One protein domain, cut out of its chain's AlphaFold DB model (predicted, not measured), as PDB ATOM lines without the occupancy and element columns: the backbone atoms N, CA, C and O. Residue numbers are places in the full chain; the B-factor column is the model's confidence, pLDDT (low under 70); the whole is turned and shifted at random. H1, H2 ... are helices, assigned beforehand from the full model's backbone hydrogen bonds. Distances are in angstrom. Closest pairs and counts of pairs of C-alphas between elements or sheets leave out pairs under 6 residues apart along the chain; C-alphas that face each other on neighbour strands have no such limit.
ATOM      1  N   PRO A  15      -4.070 -29.521  52.478       89.81
ATOM      2  CA  PRO A  15      -5.175 -28.954  51.701       89.81
ATOM      3  C   PRO A  15      -5.947 -27.849  52.444       89.81
ATOM      4  O   PRO A  15      -6.543 -26.978  51.808       89.81
ATOM      5  N   VAL A  16      -5.976 -27.848  53.778       92.06
ATOM      6  CA  VAL A  16      -6.622 -26.783  54.569       92.06
ATOM      7  C   VAL A  16      -5.882 -25.455  54.381       92.06
ATOM      8  O   VAL A  16      -6.527 -24.427  54.166       92.06
ATOM      9  N   ASP A  17      -4.549 -25.488  54.336       94.31
ATOM     10  CA  ASP A  17      -3.713 -24.308  54.097       94.31
ATOM     11  C   ASP A  17      -3.911 -23.751  52.680       94.31
ATOM     12  O   ASP A  17      -3.972 -22.539  52.496       94.31
ATOM     13  N   ILE A  18      -4.125 -24.616  51.680       95.81
ATOM     14  CA  ILE A  18      -4.458 -24.201  50.305       95.81
ATOM     15  C   ILE A  18      -5.813 -23.474  50.238       95.81
ATOM     16  O   ILE A  18      -5.961 -22.495  49.506       95.81
ATOM     17  N   TRP A  19      -6.804 -23.897  51.028       95.44
ATOM     18  CA  TRP A  19      -8.082 -23.181  51.132       95.44
ATOM     19  C   TRP A  19      -7.922 -21.835  51.851       95.44
ATOM     20  O   TRP A  19      -8.472 -20.825  51.406       95.44
ATOM     21  N   ALA A  20      -7.128 -21.791  52.927       95.44
ATOM     22  CA  ALA A  20      -6.785 -20.545  53.609       95.44
ATOM     23  C   ALA A  20      -6.051 -19.570  52.669       95.44
ATOM     24  O   ALA A  20      -6.412 -18.395  52.612       95.44
ATOM     25  N   LEU A  21      -5.108 -20.061  51.859       96.19
ATOM     26  CA  LEU A  21      -4.416 -19.302  50.814       96.19
ATOM     27  C   LEU A  21      -5.396 -18.759  49.762       96.19
ATOM     28  O   LEU A  21      -5.303 -17.589  49.397       96.19
ATOM     29  N   GLY A  22      -6.386 -19.552  49.337       96.38
ATOM     30  CA  GLY A  22      -7.466 -19.089  48.457       96.38
ATOM     31  C   GLY A  22      -8.273 -17.927  49.049       96.38
ATOM     32  O   GLY A  22      -8.527 -16.934  48.364       96.38
ATOM     33  N   CYS A  23      -8.608 -18.003  50.341       96.06
ATOM     34  CA  CYS A  23      -9.255 -16.912  51.076       96.06
ATOM     35  C   CYS A  23      -8.353 -15.672  51.216       96.06
ATOM     36  O   CYS A  23      -8.846 -14.555  51.074       96.06
ATOM     37  N   VAL A  24      -7.047 -15.848  51.451       96.12
ATOM     38  CA  VAL A  24      -6.066 -14.747  51.532       96.12
ATOM     39  C   VAL A  24      -5.911 -14.047  50.183       96.12
ATOM     40  O   VAL A  24      -5.976 -12.822  50.132       96.12
ATOM     41  N   VAL A  25      -5.777 -14.792  49.081       94.94
ATOM     42  CA  VAL A  25      -5.667 -14.221  47.726       94.94
ATOM     43  C   VAL A  25      -6.929 -13.427  47.377       94.94
ATOM     44  O   VAL A  25      -6.818 -12.286  46.934       94.94
ATOM     45  N   PHE A  26      -8.126 -13.965  47.649       95.56
ATOM     46  CA  PHE A  26      -9.382 -13.222  47.474       95.56
ATOM     47  C   PHE A  26      -9.422 -11.954  48.348       95.56
ATOM     48  O   PHE A  26      -9.762 -10.877  47.856       95.56
ATOM     49  N   GLY A  27      -9.020 -12.052  49.620       94.44
ATOM     50  CA  GLY A  27      -8.981 -10.924  50.556       94.44
ATOM     51  C   GLY A  27      -8.012  -9.812  50.149       94.44
ATOM     52  O   GLY A  27      -8.339  -8.638  50.299       94.44
ATOM     53  N   LEU A  28      -6.863 -10.156  49.565       93.81
ATOM     54  CA  LEU A  28      -5.909  -9.189  49.012       93.81
ATOM     55  C   LEU A  28      -6.408  -8.539  47.712       93.81
ATOM     56  O   LEU A  28      -6.043  -7.398  47.433       93.81
ATOM     57  N   CYS A  29      -7.250  -9.233  46.939       91.31
ATOM     58  CA  CYS A  29      -7.850  -8.681  45.725       91.31
ATOM     59  C   CYS A  29      -9.007  -7.714  46.032       91.31
ATOM     60  O   CYS A  29      -9.077  -6.627  45.455       91.31
ATOM     61  N   PHE A  30      -9.917  -8.116  46.927       91.25
ATOM     62  CA  PHE A  30     -11.240  -7.496  47.090       91.25
ATOM     63  C   PHE A  30     -11.508  -6.897  48.480       91.25
ATOM     64  O   PHE A  30     -12.584  -6.352  48.702       91.25
ATOM     65  N   PHE A  31     -10.560  -6.995  49.421       92.00
ATOM     66  CA  PHE A  31     -10.679  -6.498  50.804       92.00
ATOM     67  C   PHE A  31     -11.889  -7.055  51.589       92.00
ATOM     68  O   PHE A  31     -12.347  -6.459  52.563       92.00
ATOM     69  N   ALA A  32     -12.375  -8.234  51.193       91.81
ATOM     70  CA  ALA A  32     -13.493  -8.959  51.797       91.81
ATOM     71  C   ALA A  32     -13.164 -10.458  51.920       91.81
ATOM     72  O   ALA A  32     -12.250 -10.948  51.263       91.81
ATOM     73  N   LEU A  33     -13.913 -11.214  52.731       93.31
ATOM     74  CA  LEU A  33     -13.806 -12.681  52.766       93.31
ATOM     75  C   LEU A  33     -14.783 -13.299  51.748       93.31
ATOM     76  O   LEU A  33     -15.948 -12.895  51.751       93.31
ATOM     77  N   PRO A  34     -14.389 -14.325  50.965       92.56
ATOM     78  CA  PRO A  34     -15.222 -14.879  49.885       92.56
ATOM     79  C   PRO A  34     -16.560 -15.475  50.355       92.56
ATOM     80  O   PRO A  34     -17.503 -15.559  49.574       92.56
ATOM     81  N   PHE A  35     -16.658 -15.864  51.630       93.75
ATOM     82  CA  PHE A  35     -17.861 -16.460  52.225       93.75
ATOM     83  C   PHE A  35     -18.476 -15.612  53.355       93.75
ATOM     84  O   PHE A  35     -19.479 -16.011  53.950       93.75
ATOM     85  N   GLY A  36     -17.875 -14.463  53.696       90.38
ATOM     86  CA  GLY A  36     -18.246 -13.673  54.876       90.38
ATOM     87  C   GLY A  36     -18.307 -14.525  56.153       90.38
ATOM     88  O   GLY A  36     -17.343 -15.198  56.509       90.38
ATOM     89  N   THR A  37     -19.462 -14.517  56.824       88.25
ATOM     90  CA  THR A  37     -19.784 -15.369  57.988       88.25
ATOM     91  C   THR A  37     -20.686 -16.565  57.641       88.25
ATOM     92  O   THR A  37     -21.145 -17.280  58.535       88.25
ATOM     93  N   ASN A  38     -20.981 -16.801  56.357       90.62
ATOM     94  CA  ASN A  38     -21.984 -17.772  55.926       90.62
ATOM     95  C   ASN A  38     -21.421 -19.205  55.891       90.62
ATOM     96  O   ASN A  38     -20.793 -19.630  54.921       90.62
ATOM     97  N   ALA A  39     -21.712 -19.984  56.935       88.56
ATOM     98  CA  ALA A  39     -21.288 -21.382  57.046       88.56
ATOM     99  C   ALA A  39     -21.769 -22.281  55.887       88.56
ATOM    100  O   ALA A  39     -21.039 -23.186  55.489       88.56
ATOM    101  N   LEU A  40     -22.948 -22.018  55.304       90.62
ATOM    102  CA  LEU A  40     -23.455 -22.783  54.158       90.62
ATOM    103  C   LEU A  40     -22.692 -22.443  52.868       90.62
ATOM    104  O   LEU A  40     -22.437 -23.329  52.054       90.62
ATOM    105  N   ALA A  41     -22.274 -21.185  52.694       90.00
ATOM    106  CA  ALA A  41     -21.418 -20.778  51.576       90.00
ATOM    107  C   ALA A  41     -20.034 -21.447  51.653       90.00
ATOM    108  O   ALA A  41     -19.530 -21.920  50.638       90.00
ATOM    109  N   ILE A  42     -19.471 -21.583  52.863       90.69
ATOM    110  CA  ILE A  42     -18.233 -22.344  53.106       90.69
ATOM    111  C   ILE A  42     -18.430 -23.826  52.746       90.69
ATOM    112  O   ILE A  42     -17.641 -24.374  51.981       90.69
ATOM    113  N   GLN A  43     -19.495 -24.467  53.245       90.06
ATOM    114  CA  GLN A  43     -19.781 -25.890  52.989       90.06
ATOM    115  C   GLN A  43     -20.058 -26.207  51.512       90.06
ATOM    116  O   GLN A  43     -19.705 -27.282  51.043       90.06
ATOM    117  N   THR A  44     -20.677 -25.284  50.773       90.00
ATOM    118  CA  THR A  44     -20.963 -25.446  49.336       90.00
ATOM    119  C   THR A  44     -19.848 -24.917  48.428       90.00
ATOM    120  O   THR A  44     -19.890 -25.133  47.219       90.00
ATOM    121  N   GLY A  45     -18.852 -24.213  48.981       90.75
ATOM    122  CA  GLY A  45     -17.806 -23.523  48.220       90.75
ATOM    123  C   GLY A  45     -18.329 -22.438  47.279       90.75
ATOM    124  O   GLY A  45     -17.652 -22.109  46.303       90.75
ATOM    125  N   GLN A  46     -19.522 -21.901  47.548       91.31
ATOM    126  CA  GLN A  46     -20.163 -20.882  46.722       91.31
ATOM    127  C   GLN A  46     -19.733 -19.486  47.174       91.31
ATOM    128  O   GLN A  46     -20.138 -19.001  48.228       91.31
ATOM    129  N   PHE A  47     -18.928 -18.840  46.336       94.00
ATOM    130  CA  PHE A  47     -18.537 -17.435  46.437       94.00
ATOM    131  C   PHE A  47     -18.742 -16.756  45.078       94.00
ATOM    132  O   PHE A  47     -18.900 -17.435  44.059       94.00
ATOM    133  N   ALA A  48     -18.712 -15.423  45.057       94.44
ATOM    134  CA  ALA A  48     -18.778 -14.637  43.832       94.44
ATOM    135  C   ALA A  48     -17.550 -13.728  43.677       94.44
ATOM    136  O   ALA A  48     -17.007 -13.222  44.658       94.44
ATOM    137  N   ILE A  49     -17.126 -13.518  42.432       93.81
ATOM    138  CA  ILE A  49     -16.227 -12.431  42.031       93.81
ATOM    139  C   ILE A  49     -17.089 -11.199  41.700       93.81
ATOM    140  O   ILE A  49     -18.104 -11.368  41.018       93.81
ATOM    141  N   PRO A  50     -16.703  -9.976  42.109       92.12
ATOM    142  CA  PRO A  50     -17.424  -8.767  41.722       92.12
ATOM    143  C   PRO A  50     -17.492  -8.563  40.204       92.12
ATOM    144  O   PRO A  50     -16.484  -8.714  39.507       92.12
ATOM    145  N   ASP A  51     -18.656  -8.151  39.692       88.12
ATOM    146  CA  ASP A  51     -18.923  -8.004  38.243       88.12
ATOM    147  C   ASP A  51     -17.999  -6.990  37.528       88.12
ATOM    148  O   ASP A  51     -17.905  -6.979  36.299       88.12
ATOM    149  N   HIS A  52     -17.310  -6.128  38.283       86.12
ATOM    150  CA  HIS A  52     -16.375  -5.107  37.787       86.12
ATOM    151  C   HIS A  52     -14.952  -5.282  38.348       86.12
ATOM    152  O   HIS A  52     -14.234  -4.310  38.581       86.12
ATOM    153  N   SER A  53     -14.541  -6.531  38.585       89.12
ATOM    154  CA  SER A  53     -13.177  -6.882  38.995       89.12
ATOM    155  C   SER A  53     -12.114  -6.382  38.003       89.12
ATOM    156  O   SER A  53     -12.216  -6.614  36.800       89.12
ATOM    157  N   SER A  54     -11.066  -5.734  38.522       89.25
ATOM    158  CA  SER A  54      -9.919  -5.213  37.756       89.25
ATOM    159  C   SER A  54      -8.779  -6.223  37.552       89.25
ATOM    160  O   SER A  54      -7.786  -5.902  36.900       89.25
ATOM    161  N   TYR A  55      -8.902  -7.431  38.107       92.00
ATOM    162  CA  TYR A  55      -7.904  -8.502  38.003       92.00
ATOM    163  C   TYR A  55      -8.208  -9.440  36.830       92.00
ATOM    164  O   TYR A  55      -9.366  -9.580  36.430       92.00
ATOM    165  N   SER A  56      -7.198 -10.143  36.310       92.06
ATOM    166  CA  SER A  56      -7.403 -11.030  35.160       92.06
ATOM    167  C   SER A  56      -8.288 -12.253  35.477       92.06
ATOM    168  O   SER A  56      -8.243 -12.801  36.585       92.06
ATOM    169  N   PRO A  57      -9.038 -12.782  34.486       91.19
ATOM    170  CA  PRO A  57      -9.860 -13.985  34.670       91.19
ATOM    171  C   PRO A  57      -9.033 -15.232  35.020       91.19
ATOM    172  O   PRO A  57      -9.556 -16.191  35.588       91.19
ATOM    173  N   ARG A  58      -7.722 -15.229  34.731       93.31
ATOM    174  CA  ARG A  58      -6.814 -16.292  35.181       93.31
ATOM    175  C   ARG A  58      -6.593 -16.244  36.696       93.31
ATOM    176  O   ARG A  58      -6.610 -17.299  37.324       93.31
ATOM    177  N   LEU A  59      -6.470 -15.059  37.302       94.38
ATOM    178  CA  LEU A  59      -6.419 -14.933  38.763       94.38
ATOM    179  C   LEU A  59      -7.733 -15.410  39.405       94.38
ATOM    180  O   LEU A  59      -7.707 -16.122  40.407       94.38
ATOM    181  N   HIS A  60      -8.885 -15.114  38.789       94.56
ATOM    182  CA  HIS A  60     -10.186 -15.610  39.266       94.56
ATOM    183  C   HIS A  60     -10.273 -17.146  39.205       94.56
ATOM    184  O   HIS A  60     -10.686 -17.771  40.184       94.56
ATOM    185  N   LYS A  61      -9.811 -17.771  38.108       95.12
ATOM    186  CA  LYS A  61      -9.661 -19.240  37.999       95.12
ATOM    187  C   LYS A  61      -8.724 -19.807  39.074       95.12
ATOM    188  O   LYS A  61      -9.043 -20.834  39.664       95.12
ATOM    189  N   LEU A  62      -7.602 -19.143  39.366       95.69
ATOM    190  CA  LEU A  62      -6.655 -19.568  40.405       95.69
ATOM    191  C   LEU A  62      -7.295 -19.545  41.807       95.69
ATOM    192  O   LEU A  62      -7.168 -20.515  42.554       95.69
ATOM    193  N   ILE A  63      -8.070 -18.504  42.135       95.81
ATOM    194  CA  ILE A  63      -8.874 -18.450  43.370       95.81
ATOM    195  C   ILE A  63      -9.902 -19.597  43.400       95.81
ATOM    196  O   ILE A  63      -9.985 -20.320  44.395       95.81
ATOM    197  N   ARG A  64     -10.647 -19.823  42.304       96.12
ATOM    198  CA  ARG A  64     -11.639 -20.913  42.209       96.12
ATOM    199  C   ARG A  64     -11.021 -22.298  42.389       96.12
ATOM    200  O   ARG A  64     -11.679 -23.166  42.959       96.12
ATOM    201  N   PHE A  65      -9.787 -22.486  41.926       95.81
ATOM    202  CA  PHE A  65      -9.030 -23.732  42.017       95.81
ATOM    203  C   PHE A  65      -8.638 -24.061  43.465       95.81
ATOM    204  O   PHE A  65      -8.914 -25.165  43.936       95.81
ATOM    205  N   MET A  66      -8.089 -23.086  44.201       96.56
ATOM    206  CA  MET A  66      -7.772 -23.231  45.632       96.56
ATOM    207  C   MET A  66      -9.025 -23.453  46.493       96.56
ATOM    208  O   MET A  66      -9.027 -24.312  47.372       96.56
ATOM    209  N   LEU A  67     -10.121 -22.744  46.198       95.56
ATOM    210  CA  LEU A  67     -11.411 -22.870  46.896       95.56
ATOM    211  C   LEU A  67     -12.245 -24.082  46.419       95.56
ATOM    212  O   LEU A  67     -13.462 -24.010  46.231       95.56
ATOM    213  N   SER A  68     -11.586 -25.226  46.216       92.94
ATOM    214  CA  SER A  68     -12.232 -26.520  45.952       92.94
ATOM    215  C   SER A  68     -12.737 -27.143  47.259       92.94
ATOM    216  O   SER A  68     -11.957 -27.300  48.199       92.94
ATOM    217  N   VAL A  69     -14.029 -27.489  47.329       91.19
ATOM    218  CA  VAL A  69     -14.683 -28.014  48.549       91.19
ATOM    219  C   VAL A  69     -14.039 -29.325  48.993       91.19
ATOM    220  O   VAL A  69     -13.481 -29.387  50.085       91.19
ATOM    221  N   GLU A  70     -14.029 -30.326  48.112       89.25
ATOM    222  CA  GLU A  70     -13.380 -31.617  48.355       89.25
ATOM    223  C   GLU A  70     -11.871 -31.436  48.547       89.25
ATOM    224  O   GLU A  70     -11.171 -31.009  47.622       89.25
ATOM    225  N   ALA A  71     -11.347 -31.785  49.724       88.00
ATOM    226  CA  ALA A  71      -9.926 -31.624  50.028       88.00
ATOM    227  C   ALA A  71      -9.053 -32.554  49.169       88.00
ATOM    228  O   ALA A  71      -7.974 -32.148  48.750       88.00
ATOM    229  N   VAL A  72      -9.557 -33.742  48.811       87.75
ATOM    230  CA  VAL A  72      -8.900 -34.686  47.877       87.75
ATOM    231  C   VAL A  72      -8.786 -34.135  46.443       87.75
ATOM    232  O   VAL A  72      -7.880 -34.522  45.712       87.75
ATOM    233  N   ARG A  73      -9.679 -33.225  46.020       89.81
ATOM    234  CA  ARG A  73      -9.626 -32.581  44.688       89.81
ATOM    235  C   ARG A  73      -8.885 -31.237  44.709       89.81
ATOM    236  O   ARG A  73      -8.618 -30.664  43.652       89.81
ATOM    237  N   ARG A  74      -8.592 -30.702  45.894       93.94
ATOM    238  CA  ARG A  74      -7.928 -29.410  46.070       93.94
ATOM    239  C   ARG A  74      -6.463 -29.514  45.614       93.94
ATOM    240  O   ARG A  74      -5.828 -30.527  45.894       93.94
ATOM    241  N   PRO A  75      -5.929 -28.511  44.897       95.25
ATOM    242  CA  PRO A  75      -4.582 -28.591  44.344       95.25
ATOM    243  C   PRO A  75      -3.489 -28.600  45.408       95.25
ATOM    244  O   PRO A  75      -3.643 -28.015  46.477       95.25
ATOM    245  N   ASP A  76      -2.350 -29.192  45.057       94.56
ATOM    246  CA  ASP A  76      -1.125 -29.110  45.851       94.56
ATOM    247  C   ASP A  76      -0.446 -27.731  45.722       94.56
ATOM    248  O   ASP A  76      -0.616 -27.021  44.723       94.56
ATOM    249  N   ILE A  77       0.390 -27.370  46.701       95.38
ATOM    250  CA  ILE A  77       1.145 -26.110  46.711       95.38
ATOM    251  C   ILE A  77       2.015 -25.952  45.457       95.38
ATOM    252  O   ILE A  77       2.095 -24.853  44.910       95.38
ATOM    253  N   PHE A  78       2.585 -27.045  44.933       96.38
ATOM    254  CA  PHE A  78       3.332 -27.023  43.675       96.38
ATOM    255  C   PHE A  78       2.462 -26.583  42.484       96.38
ATOM    256  O   PHE A  78       2.895 -25.772  41.665       96.38
ATOM    257  N   GLN A  79       1.222 -27.077  42.395       96.06
ATOM    258  CA  GLN A  79       0.299 -26.754  41.301       96.06
ATOM    259  C   GLN A  79      -0.192 -25.305  41.393       96.06
ATOM    260  O   GLN A  79      -0.237 -24.603  40.380       96.06
ATOM    261  N   VAL A  80      -0.515 -24.840  42.607       96.44
ATOM    262  CA  VAL A  80      -0.890 -23.442  42.873       96.44
ATOM    263  C   VAL A  80       0.262 -22.500  42.522       96.44
ATOM    264  O   VAL A  80       0.056 -21.532  41.791       96.44
ATOM    265  N   ALA A  81       1.482 -22.811  42.969       95.56
ATOM    266  CA  ALA A  81       2.676 -22.034  42.658       95.56
ATOM    267  C   ALA A  81       2.966 -22.014  41.148       95.56
ATOM    268  O   ALA A  81       3.173 -20.944  40.581       95.56
ATOM    269  N   SER A  82       2.897 -23.162  40.463       95.12
ATOM    270  CA  SER A  82       3.138 -23.241  39.015       95.12
ATOM    271  C   SER A  82       2.189 -22.350  38.207       95.12
ATOM    272  O   SER A  82       2.605 -21.776  37.200       95.12
ATOM    273  N   LEU A  83       0.934 -22.200  38.644       94.75
ATOM    274  CA  LEU A  83      -0.011 -21.252  38.053       94.75
ATOM    275  C   LEU A  83       0.303 -19.803  38.457       94.75
ATOM    276  O   LEU A  83       0.352 -18.932  37.592       94.75
ATOM    277  N   ALA A  84       0.562 -19.535  39.739       94.62
ATOM    278  CA  ALA A  84       0.865 -18.193  40.236       94.62
ATOM    279  C   ALA A  84       2.106 -17.584  39.557       94.62
ATOM    280  O   ALA A  84       2.030 -16.489  39.005       94.62
ATOM    281  N   PHE A  85       3.227 -18.310  39.500       93.81
ATOM    282  CA  PHE A  85       4.441 -17.850  38.815       93.81
ATOM    283  C   PHE A  85       4.249 -17.732  37.291       93.81
ATOM    284  O   PHE A  85       4.796 -16.809  36.682       93.81
ATOM    285  N   SER A  86       3.383 -18.562  36.688       93.06
ATOM    286  CA  SER A  86       2.980 -18.432  35.278       93.06
ATOM    287  C   SER A  86       2.206 -17.140  34.978       93.06
ATOM    288  O   SER A  86       2.336 -16.635  33.862       93.06
ATOM    289  N   LEU A  87       1.442 -16.577  35.927       90.38
ATOM    290  CA  LEU A  87       0.823 -15.249  35.760       90.38
ATOM    291  C   LEU A  87       1.868 -14.129  35.718       90.38
ATOM    292  O   LEU A  87       1.682 -13.137  35.023       90.38
ATOM    293  N   LEU A  88       2.973 -14.304  36.444       87.88
ATOM    294  CA  LEU A  88       4.018 -13.295  36.617       87.88
ATOM    295  C   LEU A  88       5.155 -13.398  35.589       87.88
ATOM    296  O   LEU A  88       6.113 -12.631  35.669       87.88
ATOM    297  N   GLY A  89       5.096 -14.369  34.670       90.00
ATOM    298  CA  GLY A  89       6.177 -14.651  33.718       90.00
ATOM    299  C   GLY A  89       7.482 -15.111  34.383       90.00
ATOM    300  O   GLY A  89       8.556 -14.916  33.817       90.00
ATOM    301  N   ARG A  90       7.411 -15.683  35.593       90.19
ATOM    302  CA  ARG A  90       8.573 -16.111  36.392       90.19
ATOM    303  C   ARG A  90       8.672 -17.643  36.453       90.19
ATOM    304  O   ARG A  90       7.649 -18.317  36.348       90.19
ATOM    305  N   PRO A  91       9.876 -18.215  36.647       91.19
ATOM    306  CA  PRO A  91      10.013 -19.637  36.952       91.19
ATOM    307  C   PRO A  91       9.374 -19.959  38.310       91.19
ATOM    308  O   PRO A  91       9.406 -19.136  39.225       91.19
ATOM    309  N   ASN A  92       8.821 -21.165  38.450       92.88
ATOM    310  CA  ASN A  92       8.338 -21.680  39.732       92.88
ATOM    311  C   ASN A  92       9.518 -22.270  40.536       92.88
ATOM    312  O   ASN A  92      10.121 -23.231  40.058       92.88
ATOM    313  N   PRO A  93       9.854 -21.745  41.729       93.50
ATOM    314  CA  PRO A  93      10.916 -22.288  42.578       93.50
ATOM    315  C   PRO A  93      10.432 -23.403  43.522       93.50
ATOM    316  O   PRO A  93      11.254 -24.049  44.167       93.50
ATOM    317  N   VAL A  94       9.117 -23.632  43.640       93.50
ATOM    318  CA  VAL A  94       8.564 -24.695  44.492       93.50
ATOM    319  C   VAL A  94       8.850 -26.053  43.850       93.50
ATOM    320  O   VAL A  94       8.542 -26.270  42.679       93.50
ATOM    321  N   LEU A  95       9.424 -26.978  44.620       94.31
ATOM    322  CA  LEU A  95       9.742 -28.330  44.156       94.31
ATOM    323  C   LEU A  95       8.485 -29.211  44.092       94.31
ATOM    324  O   LEU A  95       7.640 -29.172  44.986       94.31
ATOM    325  N   ASN A  96       8.387 -30.060  43.066       95.25
ATOM    326  CA  ASN A  96       7.264 -30.983  42.891       95.25
ATOM    327  C   ASN A  96       7.423 -32.261  43.738       95.25
ATOM    328  O   ASN A  96       7.594 -33.356  43.201       95.25
ATOM    329  N   VAL A  97       7.395 -32.118  45.067       94.44
ATOM    330  CA  VAL A  97       7.572 -33.233  46.020       94.44
ATOM    331  C   VAL A  97       6.532 -34.339  45.800       94.44
ATOM    332  O   VAL A  97       6.861 -35.520  45.868       94.44
ATOM    333  N   ASN A  98       5.296 -33.960  45.467       90.81
ATOM    334  CA  ASN A  98       4.166 -34.872  45.284       90.81
ATOM    335  C   ASN A  98       4.004 -35.379  43.834       90.81
ATOM    336  O   ASN A  98       2.937 -35.884  43.489       90.81
ATOM    337  N   ALA A  99       5.013 -35.187  42.968       93.31
ATOM    338  CA  ALA A  99       5.021 -35.570  41.544       93.31
ATOM    339  C   ALA A  99       3.742 -35.183  40.758       93.31
ATOM    340  O   ALA A  99       3.353 -35.838  39.791       93.31
ATOM    341  N   SER A 100       3.065 -34.113  41.179       92.44
ATOM    342  CA  SER A 100       1.728 -33.752  40.715       92.44
ATOM    343  C   SER A 100       1.759 -33.115  39.318       92.44
ATOM    344  O   SER A 100       2.667 -32.330  39.023       92.44
ATOM    345  N   PRO A 101       0.778 -33.407  38.442       93.44
ATOM    346  CA  PRO A 101       0.737 -32.862  37.088       93.44
ATOM    347  C   PRO A 101       0.431 -31.360  37.103       93.44
ATOM    348  O   PRO A 101      -0.364 -30.884  37.917       93.44
ATOM    349  N   ILE A 102       1.030 -30.610  36.175       92.00
ATOM    350  CA  ILE A 102       0.778 -29.169  36.033       92.00
ATOM    351  C   ILE A 102      -0.600 -28.964  35.369       92.00
ATOM    352  O   ILE A 102      -0.809 -29.444  34.252       92.00
ATOM    353  N   PRO A 103      -1.552 -28.266  36.016       91.81
ATOM    354  CA  PRO A 103      -2.879 -28.010  35.453       91.81
ATOM    355  C   PRO A 103      -2.829 -26.960  34.332       91.81
ATOM    356  O   PRO A 103      -2.070 -25.993  34.401       91.81
ATOM    357  N   SER A 104      -3.690 -27.096  33.319       92.38
ATOM    358  CA  SER A 104      -3.811 -26.094  32.249       92.38
ATOM    359  C   SER A 104      -4.852 -25.021  32.586       92.38
ATOM    360  O   SER A 104      -5.905 -25.323  33.153       92.38
ATOM    361  N   TRP A 105      -4.627 -23.777  32.147       91.50
ATOM    362  CA  TRP A 105      -5.585 -22.670  32.310       91.50
ATOM    363  C   TRP A 105      -6.966 -22.927  31.676       91.50
ATOM    364  O   TRP A 105      -7.947 -22.307  32.082       91.50
ATOM    365  N   GLN A 106      -7.046 -23.833  30.696       91.44
ATOM    366  CA  GLN A 106      -8.283 -24.201  30.000       91.44
ATOM    367  C   GLN A 106      -9.092 -25.250  30.780       91.44
ATOM    368  O   GLN A 106     -10.315 -25.186  30.800       91.44
ATOM    369  N   SER A 107      -8.419 -26.164  31.490       90.62
ATOM    370  CA  SER A 107      -9.054 -27.170  32.362       90.62
ATOM    371  C   SER A 107      -9.560 -26.620  33.706       90.62
ATOM    372  O   SER A 107     -10.234 -27.337  34.444       90.62
ATOM    373  N   LEU A 108      -9.232 -25.371  34.056       92.44
ATOM    374  CA  LEU A 108      -9.659 -24.742  35.308       92.44
ATOM    375  C   LEU A 108     -11.075 -24.170  35.201       92.44
ATOM    376  O   LEU A 108     -11.347 -23.320  34.352       92.44
ATOM    377  N   THR A 109     -11.950 -24.578  36.120       92.00
ATOM    378  CA  THR A 109     -13.312 -24.048  36.262       92.00
ATOM    379  C   THR A 109     -13.297 -22.536  36.497       92.00
ATOM    380  O   THR A 109     -12.568 -22.040  37.356       92.00
ATOM    381  N   ASP A 110     -14.113 -21.805  35.741       90.88
ATOM    382  CA  ASP A 110     -14.318 -20.369  35.929       90.88
ATOM    383  C   ASP A 110     -14.958 -20.049  37.287       90.88
ATOM    384  O   ASP A 110     -15.766 -20.811  37.824       90.88
ATOM    385  N   ALA A 111     -14.585 -18.903  37.855       89.06
ATOM    386  CA  ALA A 111     -15.243 -18.377  39.042       89.06
ATOM    387  C   ALA A 111     -16.603 -17.774  38.667       89.06
ATOM    388  O   ALA A 111     -16.737 -17.134  37.624       89.06
ATOM    389  N   MET A 112     -17.611 -17.948  39.522       91.19
ATOM    390  CA  MET A 112     -18.914 -17.318  39.310       91.19
ATOM    391  C   MET A 112     -18.841 -15.825  39.641       91.19
ATOM    392  O   MET A 112     -18.282 -15.440  40.664       91.19
ATOM    393  N   THR A 113     -19.429 -14.990  38.793       91.44
ATOM    394  CA  THR A 113     -19.638 -13.556  39.042       91.44
ATOM    395  C   THR A 113     -20.929 -13.309  39.827       91.44
ATOM    396  O   THR A 113     -21.837 -14.148  39.811       91.44
ATOM    397  N   GLU A 114     -21.056 -12.160  40.492       88.50
ATOM    398  CA  GLU A 114     -22.256 -11.787  41.261       88.50
ATOM    399  C   GLU A 114     -23.533 -11.835  40.403       88.50
ATOM    400  O   GLU A 114     -24.509 -12.492  40.780       88.50
ATOM    401  N   SER A 115     -23.501 -11.268  39.191       85.25
ATOM    402  CA  SER A 115     -24.598 -11.372  38.216       85.25
ATOM    403  C   SER A 115     -24.936 -12.812  37.819       85.25
ATOM    404  O   SER A 115     -26.087 -13.095  37.480       85.25
ATOM    405  N   ALA A 116     -23.968 -13.733  37.821       87.06
ATOM    406  CA  ALA A 116     -24.214 -15.137  37.492       87.06
ATOM    407  C   ALA A 116     -24.887 -15.870  38.663       87.06
ATOM    408  O   ALA A 116     -25.883 -16.568  38.462       87.06
ATOM    409  N   LEU A 117     -24.402 -15.644  39.889       85.25
ATOM    410  CA  LEU A 117     -24.981 -16.205  41.111       85.25
ATOM    411  C   LEU A 117     -26.441 -15.748  41.298       85.25
ATOM    412  O   LEU A 117     -27.322 -16.571  41.542       85.25
ATOM    413  N   LEU A 118     -26.719 -14.456  41.080       82.62
ATOM    414  CA  LEU A 118     -28.065 -13.875  41.159       82.62
ATOM    415  C   LEU A 118     -29.037 -14.431  40.104       82.62
ATOM    416  O   LEU A 118     -30.232 -14.537  40.375       82.62
ATOM    417  N   ARG A 119     -28.555 -14.818  38.914       83.94
ATOM    418  CA  ARG A 119     -29.389 -15.446  37.867       83.94
ATOM    419  C   ARG A 119     -29.715 -16.912  38.153       83.94
ATOM    420  O   ARG A 119     -30.734 -17.392  37.661       83.94
ATOM    421  N   MET A 120     -28.868 -17.604  38.915       72.69
ATOM    422  CA  MET A 120     -29.078 -18.999  39.326       72.69
ATOM    423  C   MET A 120     -29.881 -19.136  40.626       72.69
ATOM    424  O   MET A 120     -30.350 -20.230  40.937       72.69
ATOM    425  N   ALA A 121     -30.088 -18.046  41.371       71.31
ATOM    426  CA  ALA A 121     -31.039 -18.027  42.474       71.31
ATOM    427  C   ALA A 121     -32.463 -18.333  41.951       71.31
ATOM    428  O   ALA A 121     -32.889 -17.741  40.953       71.31
TER     429      ALA A 121
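Overview. This is residues 15 to 121 of the 382 residues of the protein "Hypothetical protein" of Spirometra erinaceieuropaei (UniProt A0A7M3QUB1). Three helices, H1, H3 and H4, stand side by side in a small bundle, their centres making a triangle, with H3 and H4 as a nearly antiparallel hairpin and H1 beside H3. Two short helices, H2 and H5, lie toward one end of the longest axis, and the long unnamed stretch 88 to 113 goes out beyond H4, then crosses H4 and H3 on the side away from H1 to reach H5. The printed part has 107 residues with five named helices, H1 to H5 in chain order, and no named strand; the class is all helix, with 50 of the 107 residues, under half, in named elements. The whole is compact, with a radius of gyration of the C-alphas of 13.8 A, and spans 40 by 28 by 24 A.

Arrangement. H1, residues 15 to 30, is the longest helix. It touches H3, residues 57 to 66, where the closest C-alphas, those of Gly 22 and Met 66, are 5.0 A apart. H1 and H3 run opposite ways at a shallow tilt of 32 degrees. H3 also touches H4, residues 77 to 87, with the C-alphas of Leu 62 and Leu 83 closest at 7.2 A. H3 and H4 form a helical hairpin, running opposite ways at a shallow tilt of 6 degrees. H1 and H4 are close but not clearly touching: their closest C-alphas, those of Ile 18 and Ile 77, are 6.9 A apart. They run the same way at a shallow tilt of 27 degrees. H2, residues 39 to 44, is apart from H1, H3 and H4, and H5, residues 114 to 120, is apart from H1, H2, H3 and H4. In H1, H2, H3, H4 and H5 every O i to N i+4 pair is within hydrogen-bond range.

Along the chain. H1 begins at C-alpha 15, (-5.175, -28.954, 51.701), and measures 22.8 A from first to last C-alpha. H3 measures 14.5 A and H4 15.4 A; C-alpha 77, where H4 begins, is at (1.145, -26.110, 46.711). H2 has 6 residues and H5 has 7. H5 ends at C-alpha 120, (-29.078, -18.999, 39.326).

Size, cuts and confidence. The two C-alphas farthest apart, those of Pro 93 and Ala 121, are 42.2 A apart. The printed part has no cut. The links from H2 to H3, 12 residues, and from H4 to H5, 26 residues, are long; those from H1 to H2 and from H3 to H4 are short. The mean pLDDT of the printed part is 91.9, and no printed residue is under 70; the mean for H5 is 84.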